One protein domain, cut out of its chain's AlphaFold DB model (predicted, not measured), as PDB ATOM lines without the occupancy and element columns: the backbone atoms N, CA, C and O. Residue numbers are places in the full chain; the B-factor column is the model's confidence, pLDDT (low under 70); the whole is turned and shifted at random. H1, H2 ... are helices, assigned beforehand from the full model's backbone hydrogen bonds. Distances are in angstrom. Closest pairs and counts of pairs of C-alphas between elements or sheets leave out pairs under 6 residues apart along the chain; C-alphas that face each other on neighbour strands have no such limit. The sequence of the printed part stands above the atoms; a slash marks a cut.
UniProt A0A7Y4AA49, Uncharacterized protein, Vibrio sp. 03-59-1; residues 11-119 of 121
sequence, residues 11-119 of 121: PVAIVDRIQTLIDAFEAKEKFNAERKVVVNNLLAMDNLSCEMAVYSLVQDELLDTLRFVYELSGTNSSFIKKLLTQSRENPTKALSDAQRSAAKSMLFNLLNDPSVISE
ATOM      1  N   PRO A  11     229.619  79.900 134.711       81.00
ATOM      2  CA  PRO A  11     229.516  78.580 134.095       81.00
ATOM      3  C   PRO A  11     228.224  78.424 133.282       81.00
ATOM      4  O   PRO A  11     227.160  78.846 133.733       81.00
ATOM      5  N   VAL A  12     228.297  77.750 132.131       77.50
ATOM      6  CA  VAL A  12     227.173  77.587 131.181       77.50
ATOM      7  C   VAL A  12     225.892  77.077 131.860       77.50
ATOM      8  O   VAL A  12     224.824  77.640 131.663       77.50
ATOM      9  N   ALA A  13     226.000  76.104 132.770       73.81
ATOM     10  CA  ALA A  13     224.847  75.571 133.506       73.81
ATOM     11  C   ALA A  13     224.127  76.608 134.400       73.81
ATOM     12  O   ALA A  13     222.967  76.417 134.765       73.81
ATOM     13  N   ILE A  14     224.813  77.684 134.797       80.12
ATOM     14  CA  ILE A  14     224.220  78.812 135.523       80.12
ATOM     15  C   ILE A  14     223.584  79.792 134.533       80.12
ATOM     16  O   ILE A  14     222.492  80.282 134.807       80.12
ATOM     17  N   VAL A  15     224.211  80.019 133.375       82.31
ATOM     18  CA  VAL A  15     223.656  80.847 132.290       82.31
ATOM     19  C   VAL A  15     222.300  80.308 131.831       82.31
ATOM     20  O   VAL A  15     221.337  81.065 131.811       82.31
ATOM     21  N   ASP A  16     222.179  79.001 131.587       83.12
ATOM     22  CA  ASP A  16     220.915  78.386 131.147       83.12
ATOM     23  C   ASP A  16     219.788  78.550 132.182       83.12
ATOM     24  O   ASP A  16     218.628  78.803 131.847       83.12
ATOM     25  N   ARG A  17     220.126  78.446 133.476       84.94
ATOM     26  CA  ARG A  17     219.172  78.660 134.576       84.94
ATOM     27  C   ARG A  17     218.752  80.120 134.684       84.94
ATOM     28  O   ARG A  17     217.575  80.384 134.906       84.94
ATOM     29  N   ILE A  18     219.697  81.050 134.540       86.69
ATOM     30  CA  ILE A  18     219.411  82.488 134.534       86.69
ATOM     31  C   ILE A  18     218.507  82.821 133.348       86.69
ATOM     32  O   ILE A  18     217.494  83.482 133.546       86.69
ATOM     33  N   GLN A  19     218.812  82.303 132.159       84.88
ATOM     34  CA  GLN A  19     217.994  82.523 130.971       84.88
ATOM     35  C   GLN A  19     216.572  81.987 131.166       84.88
ATOM     36  O   GLN A  19     215.618  82.719 130.957       84.88
ATOM     37  N   THR A  20     216.419  80.774 131.706       89.44
ATOM     38  CA  THR A  20     215.096  80.208 132.026       89.44
ATOM     39  C   THR A  20     214.298  81.101 132.989       89.44
ATOM     40  O   THR A  20     213.080  81.219 132.866       89.44
ATOM     41  N   LEU A  21     214.961  81.728 133.969       90.69
ATOM     42  CA  LEU A  21     214.306  82.651 134.903       90.69
ATOM     43  C   LEU A  21     213.901  83.965 134.227       90.69
ATOM     44  O   LEU A  21     212.823  84.476 134.527       90.69
ATOM     45  N   ILE A  22     214.738  84.490 133.328       90.81
ATOM     46  CA  ILE A  22     214.428  85.674 132.517       90.81
ATOM     47  C   ILE A  22     213.224  85.379 131.620       90.81
ATOM     48  O   ILE A  22     212.229  86.094 131.694       90.81
ATOM     49  N   ASP A  23     213.256  84.276 130.875       93.06
ATOM     50  CA  ASP A  23     212.171  83.871 129.977       93.06
ATOM     51  C   ASP A  23     210.854  83.676 130.747       93.06
ATOM     52  O   ASP A  23     209.784  84.099 130.306       93.06
ATOM     53  N   ALA A  24     210.915  83.070 131.940       90.94
ATOM     54  CA  ALA A  24     209.747  82.899 132.799       90.94
ATOM     55  C   ALA A  24     209.200  84.235 133.328       90.94
ATOM     56  O   ALA A  24     207.981  84.391 133.452       90.94
ATOM     57  N   PHE A  25     210.079  85.189 133.649       92.31
ATOM     58  CA  PHE A  25     209.688  86.533 134.066       92.31
ATOM     59  C   PHE A  25     209.000  87.283 132.922       92.31
ATOM     60  O   PHE A  25     207.887  87.776 133.102       92.31
ATOM     61  N   GLU A  26     209.597  87.291 131.732       94.25
ATOM     62  CA  GLU A  26     209.022  87.930 130.545       94.25
ATOM     63  C   GLU A  26     207.670  87.315 130.160       94.25
ATOM     64  O   GLU A  26     206.704  88.034 129.891       94.25
ATOM     65  N   ALA A  27     207.557  85.983 130.206       93.19
ATOM     66  CA  ALA A  27     206.296  85.290 129.965       93.19
ATOM     67  C   ALA A  27     205.216  85.680 130.987       93.19
ATOM     68  O   ALA A  27     204.050  85.848 130.619       93.19
ATOM     69  N   LYS A  28     205.589  85.857 132.264       93.19
ATOM     70  CA  LYS A  28     204.664  86.307 133.312       93.19
ATOM     71  C   LYS A  28     204.203  87.745 133.079       93.19
ATOM     72  O   LYS A  28     203.009  88.008 133.190       93.19
ATOM     73  N   GLU A  29     205.107  88.654 132.733       94.19
ATOM     74  CA  GLU A  29     204.756  90.050 132.452       94.19
ATOM     75  C   GLU A  29     203.810  90.160 131.253       94.19
ATOM     76  O   GLU A  29     202.801  90.867 131.314       94.19
ATOM     77  N   LYS A  30     204.066  89.385 130.193       95.31
ATOM     78  CA  LYS A  30     203.170  89.305 129.035       95.31
ATOM     79  C   LYS A  30     201.785  88.778 129.420       95.31
ATOM     80  O   LYS A  30     200.781  89.401 129.079       95.31
ATOM     81  N   PHE A  31     201.729  87.675 130.169       95.19
ATOM     82  CA  PHE A  31     200.476  87.117 130.683       95.19
ATOM     83  C   PHE A  31     199.698  88.143 131.518       95.19
ATOM     84  O   PHE A  31     198.502  88.343 131.301       95.19
ATOM     85  N   ASN A  32     200.378  88.831 132.437       95.44
ATOM     86  CA  ASN A  32     199.779  89.856 133.285       95.44
ATOM     87  C   ASN A  32     199.217  91.015 132.457       95.44
ATOM     88  O   ASN A  32     198.099  91.455 132.712       95.44
ATOM     89  N   ALA A  33     199.952  91.491 131.450       94.94
ATOM     90  CA  ALA A  33     199.497  92.564 130.572       94.94
ATOM     91  C   ALA A  33     198.232  92.166 129.790       94.94
ATOM     92  O   ALA A  33     197.260  92.920 129.758       94.94
ATOM     93  N   GLU A  34     198.211  90.961 129.217       95.69
ATOM     94  CA  GLU A  34     197.054  90.435 128.485       95.69
ATOM     95  C   GLU A  34     195.837  90.248 129.401       95.69
ATOM     96  O   GLU A  34     194.724  90.664 129.063       95.69
ATOM     97  N   ARG A  35     196.032  89.663 130.589       96.44
ATOM     98  CA  ARG A  35     194.945  89.457 131.555       96.44
ATOM     99  C   ARG A  35     194.437  90.759 132.158       96.44
ATOM    100  O   ARG A  35     193.231  90.874 132.372       96.44
ATOM    101  N   LYS A  36     195.295  91.765 132.342       96.06
ATOM    102  CA  LYS A  36     194.883  93.097 132.802       96.06
ATOM    103  C   LYS A  36     193.862  93.726 131.853       96.06
ATOM    104  O   LYS A  36     192.873  94.289 132.313       96.06
ATOM    105  N   VAL A  37     194.057  93.592 130.538       96.31
ATOM    106  CA  VAL A  37     193.095  94.089 129.538       96.31
ATOM    107  C   VAL A  37     191.751  93.370 129.664       96.31
ATOM    108  O   VAL A  37     190.713  94.025 129.717       96.31
ATOM    109  N   VAL A  38     191.762  92.039 129.766       95.94
ATOM    110  CA  VAL A  38     190.528  91.246 129.900       95.94
ATOM    111  C   VAL A  38     189.767  91.605 131.174       95.94
ATOM    112  O   VAL A  38     188.569  91.872 131.112       95.94
ATOM    113  N   VAL A  39     190.453  91.680 132.314       96.00
ATOM    114  CA  VAL A  39     189.822  92.046 133.588       96.00
ATOM    115  C   VAL A  39     189.277  93.470 133.551       96.00
ATOM    116  O   VAL A  39     188.141  93.677 133.958       96.00
ATOM    117  N   ASN A  40     190.012  94.440 133.003       96.00
ATOM    118  CA  ASN A  40     189.501  95.805 132.848       96.00
ATOM    119  C   ASN A  40     188.243  95.867 131.976       96.00
ATOM    120  O   ASN A  40     187.313  96.599 132.306       96.00
ATOM    121  N   ASN A  41     188.182  95.077 130.901       96.12
ATOM    122  CA  ASN A  41     186.986  95.001 130.066       96.12
ATOM    123  C   ASN A  41     185.790  94.431 130.839       96.12
ATOM    124  O   ASN A  41     184.689  94.945 130.690       96.12
ATOM    125  N   LEU A  42     186.002  93.411 131.680       95.88
ATOM    126  CA  LEU A  42     184.954  92.852 132.543       95.88
ATOM    127  C   LEU A  42     184.500  93.858 133.611       95.88
ATOM    128  O   LEU A  42     183.303  94.030 133.818       95.88
ATOM    129  N   LEU A  43     185.436  94.559 134.257       94.62
ATOM    130  CA  LEU A  43     185.142  95.560 135.291       94.62
ATOM    131  C   LEU A  43     184.454  96.817 134.742       94.62
ATOM    132  O   LEU A  43     183.781  97.522 135.489       94.62
ATOM    133  N   ALA A  44     184.626  97.115 133.453       94.69
ATOM    134  CA  ALA A  44     183.953  98.226 132.787       94.69
ATOM    135  C   ALA A  44     182.479  97.933 132.445       94.69
ATOM    136  O   ALA A  44     181.746  98.857 132.086       94.69
ATOM    137  N   MET A  45     182.043  96.671 132.525       95.38
ATOM    138  CA  MET A  45     180.653  96.273 132.289       95.38
ATOM    139  C   MET A  45     179.777  96.547 133.517       95.38
ATOM    140  O   MET A  45     180.256  96.594 134.649       95.38
ATOM    141  N   ASP A  46     178.463  96.675 133.311       94.94
ATOM    142  CA  ASP A  46     177.521  96.583 134.426       94.94
ATOM    143  C   ASP A  46     177.523  95.166 135.025       94.94
ATOM    144  O   ASP A  46     177.953  94.199 134.392       94.94
ATOM    145  N   ASN A  47     177.025  95.034 136.254       93.06
ATOM    146  CA  ASN A  47     177.142  93.795 137.019       93.06
ATOM    147  C   ASN A  47     176.500  92.580 136.320       93.06
ATOM    148  O   ASN A  47     177.066  91.490 136.352       93.06
ATOM    149  N   LEU A  48     175.349  92.767 135.660       94.69
ATOM    150  CA  LEU A  48     174.663  91.681 134.955       94.69
ATOM    151  C   LEU A  48     175.439  91.279 133.696       94.69
ATOM    152  O   LEU A  48     175.666  90.093 133.461       94.69
ATOM    153  N   SER A  49     175.886  92.260 132.910       95.69
ATOM    154  CA  SER A  49     176.703  92.005 131.720       95.69
ATOM    155  C   SER A  49     178.037  91.335 132.067       95.69
ATOM    156  O   SER A  49     178.449  90.406 131.374       95.69
ATOM    157  N   CYS A  50     178.682  91.749 133.163       96.12
ATOM    158  CA  CYS A  50     179.907  91.131 133.672       96.12
ATOM    159  C   CYS A  50     179.673  89.666 134.058       96.12
ATOM    160  O   CYS A  50     180.427  88.788 133.633       96.12
ATOM    161  N   GLU A  51     178.598  89.375 134.798       95.56
ATOM    162  CA  GLU A  51     178.234  88.002 135.148       95.56
ATOM    163  C   GLU A  51     178.044  87.158 133.880       95.56
ATOM    164  O   GLU A  51     178.697  86.127 133.707       95.56
ATOM    165  N   MET A  52     177.237  87.628 132.928       96.00
ATOM    166  CA  MET A  52     177.012  86.918 131.665       96.00
ATOM    167  C   MET A  52     178.306  86.686 130.871       96.00
ATOM    168  O   MET A  52     178.500  85.600 130.313       96.00
ATOM    169  N   ALA A  53     179.209  87.670 130.841       96.69
ATOM    170  CA  ALA A  53     180.505  87.553 130.181       96.69
ATOM    171  C   ALA A  53     181.380  86.481 130.845       96.69
ATOM    172  O   ALA A  53     181.881  85.588 130.159       96.69
ATOM    173  N   VAL A  54     181.483  86.481 132.181       96.31
ATOM    174  CA  VAL A  54     182.201  85.448 132.949       96.31
ATOM    175  C   VAL A  54     181.627  84.057 132.676       96.31
ATOM    176  O   VAL A  54     182.370  83.095 132.455       96.31
ATOM    177  N   TYR A  55     180.300  83.931 132.632       95.56
ATOM    178  CA  TYR A  55     179.649  82.658 132.330       95.56
ATOM    179  C   TYR A  55     179.804  82.212 130.872       95.56
ATOM    180  O   TYR A  55     179.605  81.027 130.588       95.56
ATOM    181  N   SER A  56     180.238  83.094 129.976       94.88
ATOM    182  CA  SER A  56     180.519  82.781 128.572       94.88
ATOM    183  C   SER A  56     181.978  82.383 128.318       94.88
ATOM    184  O   SER A  56     182.277  81.844 127.254       94.88
ATOM    185  N   LEU A  57     182.874  82.574 129.296       95.69
ATOM    186  CA  LEU A  57     184.288  82.219 129.160       95.69
ATOM    187  C   LEU A  57     184.475  80.719 128.896       95.69
ATOM    188  O   LEU A  57     183.882  79.854 129.564       95.69
ATOM    189  N   VAL A  58     185.354  80.435 127.935       94.75
ATOM    190  CA  VAL A  58     185.900  79.097 127.698       94.75
ATOM    191  C   VAL A  58     186.848  78.709 128.832       94.75
ATOM    192  O   VAL A  58     187.299  79.560 129.593       94.75
ATOM    193  N   GLN A  59     187.132  77.414 128.984       93.31
ATOM    194  CA  GLN A  59     187.872  76.908 130.144       93.31
ATOM    195  C   GLN A  59     189.246  77.565 130.323       93.31
ATOM    196  O   GLN A  59     189.562  77.970 131.439       93.31
ATOM    197  N   ASP A  60     190.029  77.673 129.253       93.06
ATOM    198  CA  ASP A  60     191.390  78.212 129.332       93.06
ATOM    199  C   ASP A  60     191.355  79.679 129.766       93.06
ATOM    200  O   ASP A  60     191.990  80.066 130.745       93.06
ATOM    201  N   GLU A  61     190.490  80.472 129.131       94.62
ATOM    202  CA  GLU A  61     190.314  81.881 129.472       94.62
ATOM    203  C   GLU A  61     189.768  82.078 130.891       94.62
ATOM    204  O   GLU A  61     190.207  82.981 131.607       94.62
ATOM    205  N   LEU A  62     188.844  81.219 131.327       96.19
ATOM    206  CA  LEU A  62     188.329  81.212 132.691       96.19
ATOM    207  C   LEU A  62     189.451  80.954 133.697       96.19
ATOM    208  O   LEU A  62     189.536  81.659 134.696       96.19
ATOM    209  N   LEU A  63     190.293  79.949 133.456       95.81
ATOM    210  CA  LEU A  63     191.358  79.559 134.376       95.81
ATOM    211  C   LEU A  63     192.485  80.587 134.424       95.81
ATOM    212  O   LEU A  63     192.949  80.915 135.516       95.81
ATOM    213  N   ASP A  64     192.871  81.143 133.279       96.00
ATOM    214  CA  ASP A  64     193.877  82.199 133.199       96.00
ATOM    215  C   ASP A  64     193.399  83.483 133.878       96.00
ATOM    216  O   ASP A  64     194.121  84.090 134.675       96.00
ATOM    217  N   THR A  65     192.150  83.876 133.630       96.81
ATOM    218  CA  THR A  65     191.563  85.064 134.263       96.81
ATOM    219  C   THR A  65     191.365  84.838 135.763       96.81
ATOM    220  O   THR A  65     191.720  85.701 136.563       96.81
ATOM    221  N   LEU A  66     190.896  83.652 136.175       96.38
ATOM    222  CA  LEU A  66     190.773  83.276 137.585       96.38
ATOM    223  C   LEU A  66     192.123  83.273 138.295       96.38
ATOM    224  O   LEU A  66     192.204  83.755 139.420       96.38
ATOM    225  N   ARG A  67     193.180  82.764 137.658       95.25
ATOM    226  CA  ARG A  67     194.537  82.800 138.206       95.25
ATOM    227  C   ARG A  67     194.996  84.231 138.440       95.25
ATOM    228  O   ARG A  67     195.461  84.535 139.533       95.25
ATOM    229  N   PHE A  68     194.865  85.088 137.432       96.25
ATOM    230  CA  PHE A  68     195.294  86.477 137.528       96.25
ATOM    231  C   PHE A  68     194.535  87.222 138.634       96.25
ATOM    232  O   PHE A  68     195.150  87.807 139.520       96.25
ATOM    233  N   VAL A  69     193.204  87.117 138.650       95.75
ATOM    234  CA  VAL A  69     192.368  87.763 139.670       95.75
ATOM    235  C   VAL A  69     192.642  87.196 141.068       95.75
ATOM    236  O   VAL A  69     192.685  87.954 142.031       95.75
ATOM    237  N   TYR A  70     192.882  85.889 141.199       94.44
ATOM    238  CA  TYR A  70     193.267  85.256 142.466       94.44
ATOM    239  C   TYR A  70     194.615  85.769 142.994       94.44
ATOM    240  O   TYR A  70     194.750  85.995 144.195       94.44
ATOM    241  N   GLU A  71     195.604  85.955 142.110       91.94
ATOM    242  CA  GLU A  71     196.902  86.536 142.476       91.94
ATOM    243  C   GLU A  71     196.742  87.991 142.957       91.94
ATOM    244  O   GLU A  71     197.368  88.360 143.949       91.94
ATOM    245  N   LEU A  72     195.863  88.782 142.326       92.44
ATOM    246  CA  LEU A  72     195.569  90.164 142.739       92.44
ATOM    247  C   LEU A  72     194.784  90.251 144.050       92.44
ATOM    248  O   LEU A  72     195.074  91.087 144.897       92.44
ATOM    249  N   SER A  73     193.776  89.398 144.230       89.50
ATOM    250  CA  SER A  73     192.858  89.518 145.363       89.50
ATOM    251  C   SER A  73     193.495  89.127 146.702       89.50
ATOM    252  O   SER A  73     192.865  89.292 147.743       89.50
ATOM    253  N   GLY A  74     194.677  88.496 146.694       85.69
ATOM    254  CA  GLY A  74     195.340  87.997 147.903       85.69
ATOM    255  C   GLY A  74     194.531  86.946 148.680       85.69
ATOM    256  O   GLY A  74     194.808  86.687 149.853       85.69
ATOM    257  N   THR A  75     193.510  86.344 148.056       86.25
ATOM    258  CA  THR A  75     192.636  85.373 148.725       86.25
ATOM    259  C   THR A  75     193.349  84.038 148.920       86.25
ATOM    260  O   THR A  75     194.160  83.615 148.102       86.25
ATOM    261  N   ASN A  76     193.006  83.316 149.986       85.88
ATOM    262  CA  ASN A  76     193.556  81.990 150.289       85.88
ATOM    263  C   ASN A  76     192.561  80.861 149.986       85.88
ATOM    264  O   ASN A  76     192.530  79.835 150.672       85.88
ATOM    265  N   SER A  77     191.718  81.043 148.964       90.06
ATOM    266  CA  SER A  77     190.723  80.043 148.575       90.06
ATOM    267  C   SER A  77     191.378  78.702 148.226       90.06
ATOM    268  O   SER A  77     192.010  78.526 147.181       90.06
ATOM    269  N   SER A  78     191.177  77.715 149.104       91.00
ATOM    270  CA  SER A  78     191.693  76.356 148.910       91.00
ATOM    271  C   SER A  78     191.106  75.679 147.670       91.00
ATOM    272  O   SER A  78     191.771  74.839 147.064       91.00
ATOM    273  N   PHE A  79     189.889  76.060 147.270       92.06
ATOM    274  CA  PHE A  79     189.257  75.583 146.046       92.06
ATOM    275  C   PHE A  79     190.000  76.081 144.807       92.06
ATOM    276  O   PHE A  79     190.417  75.261 143.995       92.06
ATOM    277  N   ILE A  80     190.216  77.400 144.692       92.12
ATOM    278  CA  ILE A  80     190.893  77.994 143.528       92.12
ATOM    279  C   ILE A  80     192.303  77.424 143.416       92.12
ATOM    280  O   ILE A  80     192.699  76.959 142.352       92.12
ATOM    281  N   LYS A  81     193.024  77.345 144.541       93.62
ATOM    282  CA  LYS A  81     194.357  76.742 144.578       93.62
ATOM    283  C   LYS A  81     194.356  75.303 144.055       93.62
ATOM    284  O   LYS A  81     195.151  74.981 143.180       93.62
ATOM    285  N   LYS A  82     193.449  74.445 144.541       93.75
ATOM    286  CA  LYS A  82     193.332  73.051 144.071       93.75
ATOM    287  C   LYS A  82     192.984  72.968 142.586       93.75
ATOM    288  O   LYS A  82     193.548  72.134 141.886       93.75
ATOM    289  N   LEU A  83     192.076  73.821 142.114       93.62
ATOM    290  CA  LEU A  83     191.651  73.862 140.717       93.62
ATOM    291  C   LEU A  83     192.812  74.249 139.790       93.62
ATOM    292  O   LEU A  83     193.074  73.552 138.813       93.62
ATOM    293  N   LEU A  84     193.544  75.314 140.130       93.06
ATOM    294  CA  LEU A  84     194.704  75.778 139.366       93.06
ATOM    295  C   LEU A  84     195.846  74.753 139.390       93.06
ATOM    296  O   LEU A  84     196.467  74.502 138.358       93.06
ATOM    297  N   THR A  85     196.097  74.107 140.535       93.06
ATOM    298  CA  THR A  85     197.065  73.004 140.627       93.06
ATOM    299  C   THR A  85     196.659  71.839 139.726       93.06
ATOM    300  O   THR A  85     197.473  71.395 138.920       93.06
ATOM    301  N   GLN A  86     195.399  71.397 139.786       91.25
ATOM    302  CA  GLN A  86     194.897  70.312 138.941       91.25
ATOM    303  C   GLN A  86     195.025  70.643 137.450       91.25
ATOM    304  O   GLN A  86     195.432  69.782 136.669       91.25
ATOM    305  N   SER A  87     194.696  71.875 137.057       90.81
ATOM    306  CA  SER A  87     194.827  72.316 135.668       90.81
ATOM    307  C   SER A  87     196.282  72.366 135.213       90.81
ATOM    308  O   SER A  87     196.569  72.064 134.063       90.81
ATOM    309  N   ARG A  88     197.216  72.738 136.093       89.56
ATOM    310  CA  ARG A  88     198.646  72.746 135.766       89.56
ATOM    311  C   ARG A  88     199.206  71.331 135.625       89.56
ATOM    312  O   ARG A  88     200.049  71.097 134.767       89.56
ATOM    313  N   GLU A  89     198.764  70.407 136.472       92.00
ATOM    314  CA  GLU A  89     199.192  69.005 136.436       92.00
ATOM    315  C   GLU A  89     198.617  68.256 135.229       92.00
ATOM    316  O   GLU A  89     199.291  67.396 134.673       92.00
ATOM    317  N   ASN A  90     197.392  68.588 134.807       91.38
ATOM    318  CA  ASN A  90     196.738  67.985 133.645       91.38
ATOM    319  C   ASN A  90     196.050  69.048 132.766       91.38
ATOM    320  O   ASN A  90     194.821  69.164 132.811       91.38
ATOM    321  N   PRO A  91     196.804  69.785 131.926       85.06
ATOM    322  CA  PRO A  91     196.270  70.898 131.128       85.06
ATOM    323  C   PRO A  91     195.185  70.497 130.127       85.06
ATOM    324  O   PRO A  91     194.310  71.288 129.804       85.06
ATOM    325  N   THR A  92     195.209  69.253 129.648       87.69
ATOM    326  CA  THR A  92     194.245  68.736 128.665       87.69
ATOM    327  C   THR A  92     192.944  68.241 129.292       87.69
ATOM    328  O   THR A  92     192.001  67.892 128.580       87.69
ATOM    329  N   LYS A  93     192.871  68.167 130.627       90.06
ATOM    330  CA  LYS A  93     191.694  67.653 131.317       90.06
ATOM    331  C   LYS A  93     190.615  68.731 131.381       90.06
ATOM    332  O   LYS A  93     190.783  69.771 132.015       90.06
ATOM    333  N   ALA A  94     189.462  68.442 130.787       92.06
ATOM    334  CA  ALA A  94     188.286  69.285 130.941       92.06
ATOM    335  C   ALA A  94     187.815  69.305 132.408       92.06
ATOM    336  O   ALA A  94     187.735  68.264 133.069       92.06
ATOM    337  N   LEU A  95     187.477  70.494 132.904       91.50
ATOM    338  CA  LEU A  95     186.775  70.667 134.168       91.50
ATOM    339  C   LEU A  95     185.381  70.051 134.062       91.50
ATOM    340  O   LEU A  95     184.708  70.203 133.036       91.50
ATOM    341  N   SER A  96     184.921  69.418 135.143       93.56
ATOM    342  CA  SER A  96     183.517  69.015 135.235       93.56
ATOM    343  C   SER A  96     182.604  70.243 135.227       93.56
ATOM    344  O   SER A  96     183.023  71.341 135.601       93.56
ATOM    345  N   ASP A  97     181.337  70.073 134.852       92.38
ATOM    346  CA  ASP A  97     180.395  71.198 134.813       92.38
ATOM    347  C   ASP A  97     180.228  71.860 136.189       92.38
ATOM    348  O   ASP A  97     180.165  73.085 136.285       92.38
ATOM    349  N   ALA A  98     180.284  71.070 137.268       92.75
ATOM    350  CA  ALA A  98     180.291  71.583 138.635       92.75
ATOM    351  C   ALA A  98     181.540  72.431 138.933       92.75
ATOM    352  O   ALA A  98     181.427  73.522 139.489       92.75
ATOM    353  N   GLN A  99     182.731  71.964 138.534       94.31
ATOM    354  CA  GLN A  99     183.972  72.726 138.697       94.31
ATOM    355  C   GLN A  99     183.948  74.019 137.880       94.31
ATOM    356  O   GLN A  99     184.329  75.069 138.391       94.31
ATOM    357  N   ARG A 100     183.464  73.958 136.633       94.06
ATOM    358  CA  ARG A 100     183.357  75.115 135.740       94.06
ATOM    359  C   ARG A 100     182.378  76.153 136.286       94.06
ATOM    360  O   ARG A 100     182.710  77.332 136.318       94.06
ATOM    361  N   SER A 101     181.203  75.724 136.749       94.50
ATOM    362  CA  SER A 101     180.205  76.613 137.354       94.50
ATOM    363  C   SER A 101     180.731  77.266 138.633       94.50
ATOM    364  O   SER A 101     180.578  78.472 138.814       94.50
ATOM    365  N   ALA A 102     181.389  76.496 139.504       94.94
ATOM    366  CA  ALA A 102     181.980  77.025 140.730       94.94
ATOM    367  C   ALA A 102     183.107  78.029 140.434       94.94
ATOM    368  O   ALA A 102     183.160  79.090 141.049       94.94
ATOM    369  N   ALA A 103     183.972  77.733 139.461       95.94
ATOM    370  CA  ALA A 103     185.036  78.635 139.031       95.94
ATOM    371  C   ALA A 103     184.488  79.952 138.458       95.94
ATOM    372  O   ALA A 103     184.989  81.015 138.816       95.94
ATOM    373  N   LYS A 104     183.430  79.895 137.636       96.56
ATOM    374  CA  LYS A 104     182.736  81.078 137.094       96.56
ATOM    375  C   LYS A 104     182.147  81.950 138.200       96.56
ATOM    376  O   LYS A 104     182.422  83.144 138.250       96.56
ATOM    377  N   SER A 105     181.416  81.343 139.133       95.62
ATOM    378  CA  SER A 105     180.858  82.058 140.285       95.62
ATOM    379  C   SER A 105     181.949  82.703 141.148       95.62
ATOM    380  O   SER A 105     181.828  83.865 141.531       95.62
ATOM    381  N   MET A 106     183.052  81.993 141.412       95.12
ATOM    382  CA  MET A 106     184.169  82.560 142.171       95.12
ATOM    383  C   MET A 106     184.865  83.702 141.436       95.12
ATOM    384  O   MET A 106     185.172  84.704 142.072       95.12
ATOM    385  N   LEU A 107     185.098  83.576 140.127       96.50
ATOM    386  CA  LEU A 107     185.687  84.651 139.334       96.50
ATOM    387  C   LEU A 107     184.828  85.914 139.416       96.50
ATOM    388  O   LEU A 107     185.348  86.981 139.726       96.50
ATOM    389  N   PHE A 108     183.517  85.786 139.214       96.56
ATOM    390  CA  PHE A 108     182.596  86.915 139.319       96.56
ATOM    391  C   PHE A 108     182.621  87.569 140.709       96.56
ATOM    392  O   PHE A 108     182.693  88.792 140.819       96.56
ATOM    393  N   ASN A 109     182.636  86.769 141.777       94.62
ATOM    394  CA  ASN A 109     182.727  87.300 143.137       94.62
ATOM    395  C   ASN A 109     184.046  88.044 143.381       94.62
ATOM    396  O   ASN A 109     184.038  89.101 144.001       94.62
ATOM    397  N   LEU A 110     185.170  87.516 142.886       94.69
ATOM    398  CA  LEU A 110     186.475  88.158 143.051       94.69
ATOM    399  C   LEU A 110     186.617  89.432 142.216       94.69
ATOM    400  O   LEU A 110     187.251  90.375 142.668       94.69
ATOM    401  N   LEU A 111     186.016  89.498 141.027       94.81
ATOM    402  CA  LEU A 111     185.983  90.732 140.231       94.81
ATOM    403  C   LEU A 111     185.251  91.866 140.962       94.81
ATOM    404  O   LEU A 111     185.607  93.029 140.811       94.81
ATOM    405  N   ASN A 112     184.266  91.521 141.792       91.38
ATOM    406  CA  ASN A 112     183.545  92.469 142.636       91.38
ATOM    407  C   ASN A 112     184.230  92.736 143.990       91.38
ATOM    408  O   ASN A 112     183.716  93.509 144.801       91.38
ATOM    409  N   ASP A 113     185.379  92.110 144.256       91.69
ATOM    410  CA  ASP A 113     186.121  92.320 145.489       91.69
ATOM    411  C   ASP A 113     186.835  93.690 145.463       91.69
ATOM    412  O   ASP A 113     187.546  94.002 144.497       91.69
ATOM    413  N   PRO A 114     186.702  94.520 146.518       89.75
ATOM    414  CA  PRO A 114     187.343  95.833 146.575       89.75
ATOM    415  C   PRO A 114     188.862  95.793 146.379       89.75
ATOM    416  O   PRO A 114     189.426  96.743 145.835       89.75
ATOM    417  N   SER A 115     189.519  94.706 146.793       90.25
ATOM    418  CA  SER A 115     190.965  94.513 146.648       90.25
ATOM    419  C   SER A 115     191.349  94.453 145.172       90.25
ATOM    420  O   SER A 115     192.246  95.165 144.735       90.25
ATOM    421  N   VAL A 116     190.609  93.673 144.378       90.88
ATOM    422  CA  VAL A 116     190.846  93.539 142.931       90.88
ATOM    423  C   VAL A 116     190.573  94.862 142.226       90.88
ATOM    424  O   VAL A 116     191.376  95.302 141.410       90.88
ATOM    425  N   ILE A 117     189.481  95.542 142.580       90.31
ATOM    426  CA  ILE A 117     189.148  96.854 142.007       90.31
ATOM    427  C   ILE A 117     190.239  97.888 142.323       90.31
ATOM    428  O   ILE A 117     190.524  98.749 141.492       90.31
ATOM    429  N   SER A 118     190.839  97.824 143.514       89.19
ATOM    430  CA  SER A 118     191.913  98.732 143.919       89.19
ATOM    431  C   SER A 118     193.212  98.468 143.159       89.19
ATOM    432  O   SER A 118     193.820  99.418 142.686       89.19
ATOM    433  N   GLU A 119     193.621  97.205 143.020       90.75
ATOM    434  CA  GLU A 119     194.855  96.816 142.316       90.75
ATOM    435  C   GLU A 119     194.780  97.042 140.794       90.75
ATOM    436  O   GLU A 119     195.800  97.167 140.113       90.75
TER     437      GLU A 119
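AT A GLANCE: This is residues 11 to 119 of the 121 residues of an uncharacterized protein of Vibrio sp. 03-59-1 (UniProt A0A7Y4AA49). One long helix, H1, runs out of a compact head of five shorter helices like a handle, and residues 11 to 30, of which 12 to 30 belong to H1, stick out free and make much of the length. In the head H3 is the middle piece: it crosses the later part of H1, H5 packs on it, H4 and H6 pack on it too, and H2 packs on H5 and on the end of H1. The printed part has 109 residues with six named helices, H1 to H6 in chain order, and no named strand; the class is all helix. It is only just compact, close to loose, with a radius of gyration of the C-alphas of 15.7 A, and spans 56 by 31 by 23 A.

HOW THE PARTS SIT: H1, residues 12 to 43, touches H3, residues 59 to 73, with residues 32 to 39 alone; the closest C-alphas, of Arg 35 and Thr 65, are 6.2 A apart, and the lines are about perpendicular at 86 degrees. With residues 42 to 43 alone H1 touches H2, residues 47 to 56, at a steep tilt of 49 degrees, opposite ways; the closest C-alphas, of Leu 42 and Cys 50, are 5.5 A apart. H3 is the hub, touching four helices. H5, residues 97 to 111, touches it and runs the same way, at 37 degrees, only just a steep tilt; the closest C-alphas, of Leu 66 and Leu 107, are 5.6 A apart. H2 touches H5, opposite ways at 35.1 degrees, only just steep, with the C-alphas of Tyr 55 and Lys 104 closest at 5.9 A. H4, residues 78 to 89, touches H3 with residues 80 to 84 alone, opposite ways at a steep tilt of 48 degrees; the C-alphas of Leu 63 and Leu 84 are closest, 7.1 A apart. H6, residues 114 to 119, touches residues 69 to 73 of H3, about perpendicular at 88 degrees, with the C-alphas of Ser 73 and Val 116 closest at 5.1 A. H4 is apart from H1, H2 and H6. Helix packing is mostly crossed, with no touching pair at a shallow tilt. Every O i to N i+4 pair is within hydrogen-bond range in H2, H3, H4, H5 and H6; in H1 it is 27 of 28.

IN THESE COORDINATES: H1 begins at C-alpha 12, (227.173, 77.587, 131.181), and measures 45.9 A. H3 measures 20.4 A and H5 21.0 A. H6 ends at C-alpha 119, (194.855, 96.816, 142.316).

THE WHOLE: The C-alphas of Pro 11 and Leu 48 are farthest apart, 56.4 A. The printed part has no cut and no long link, and no printed residue has a pLDDT under 70.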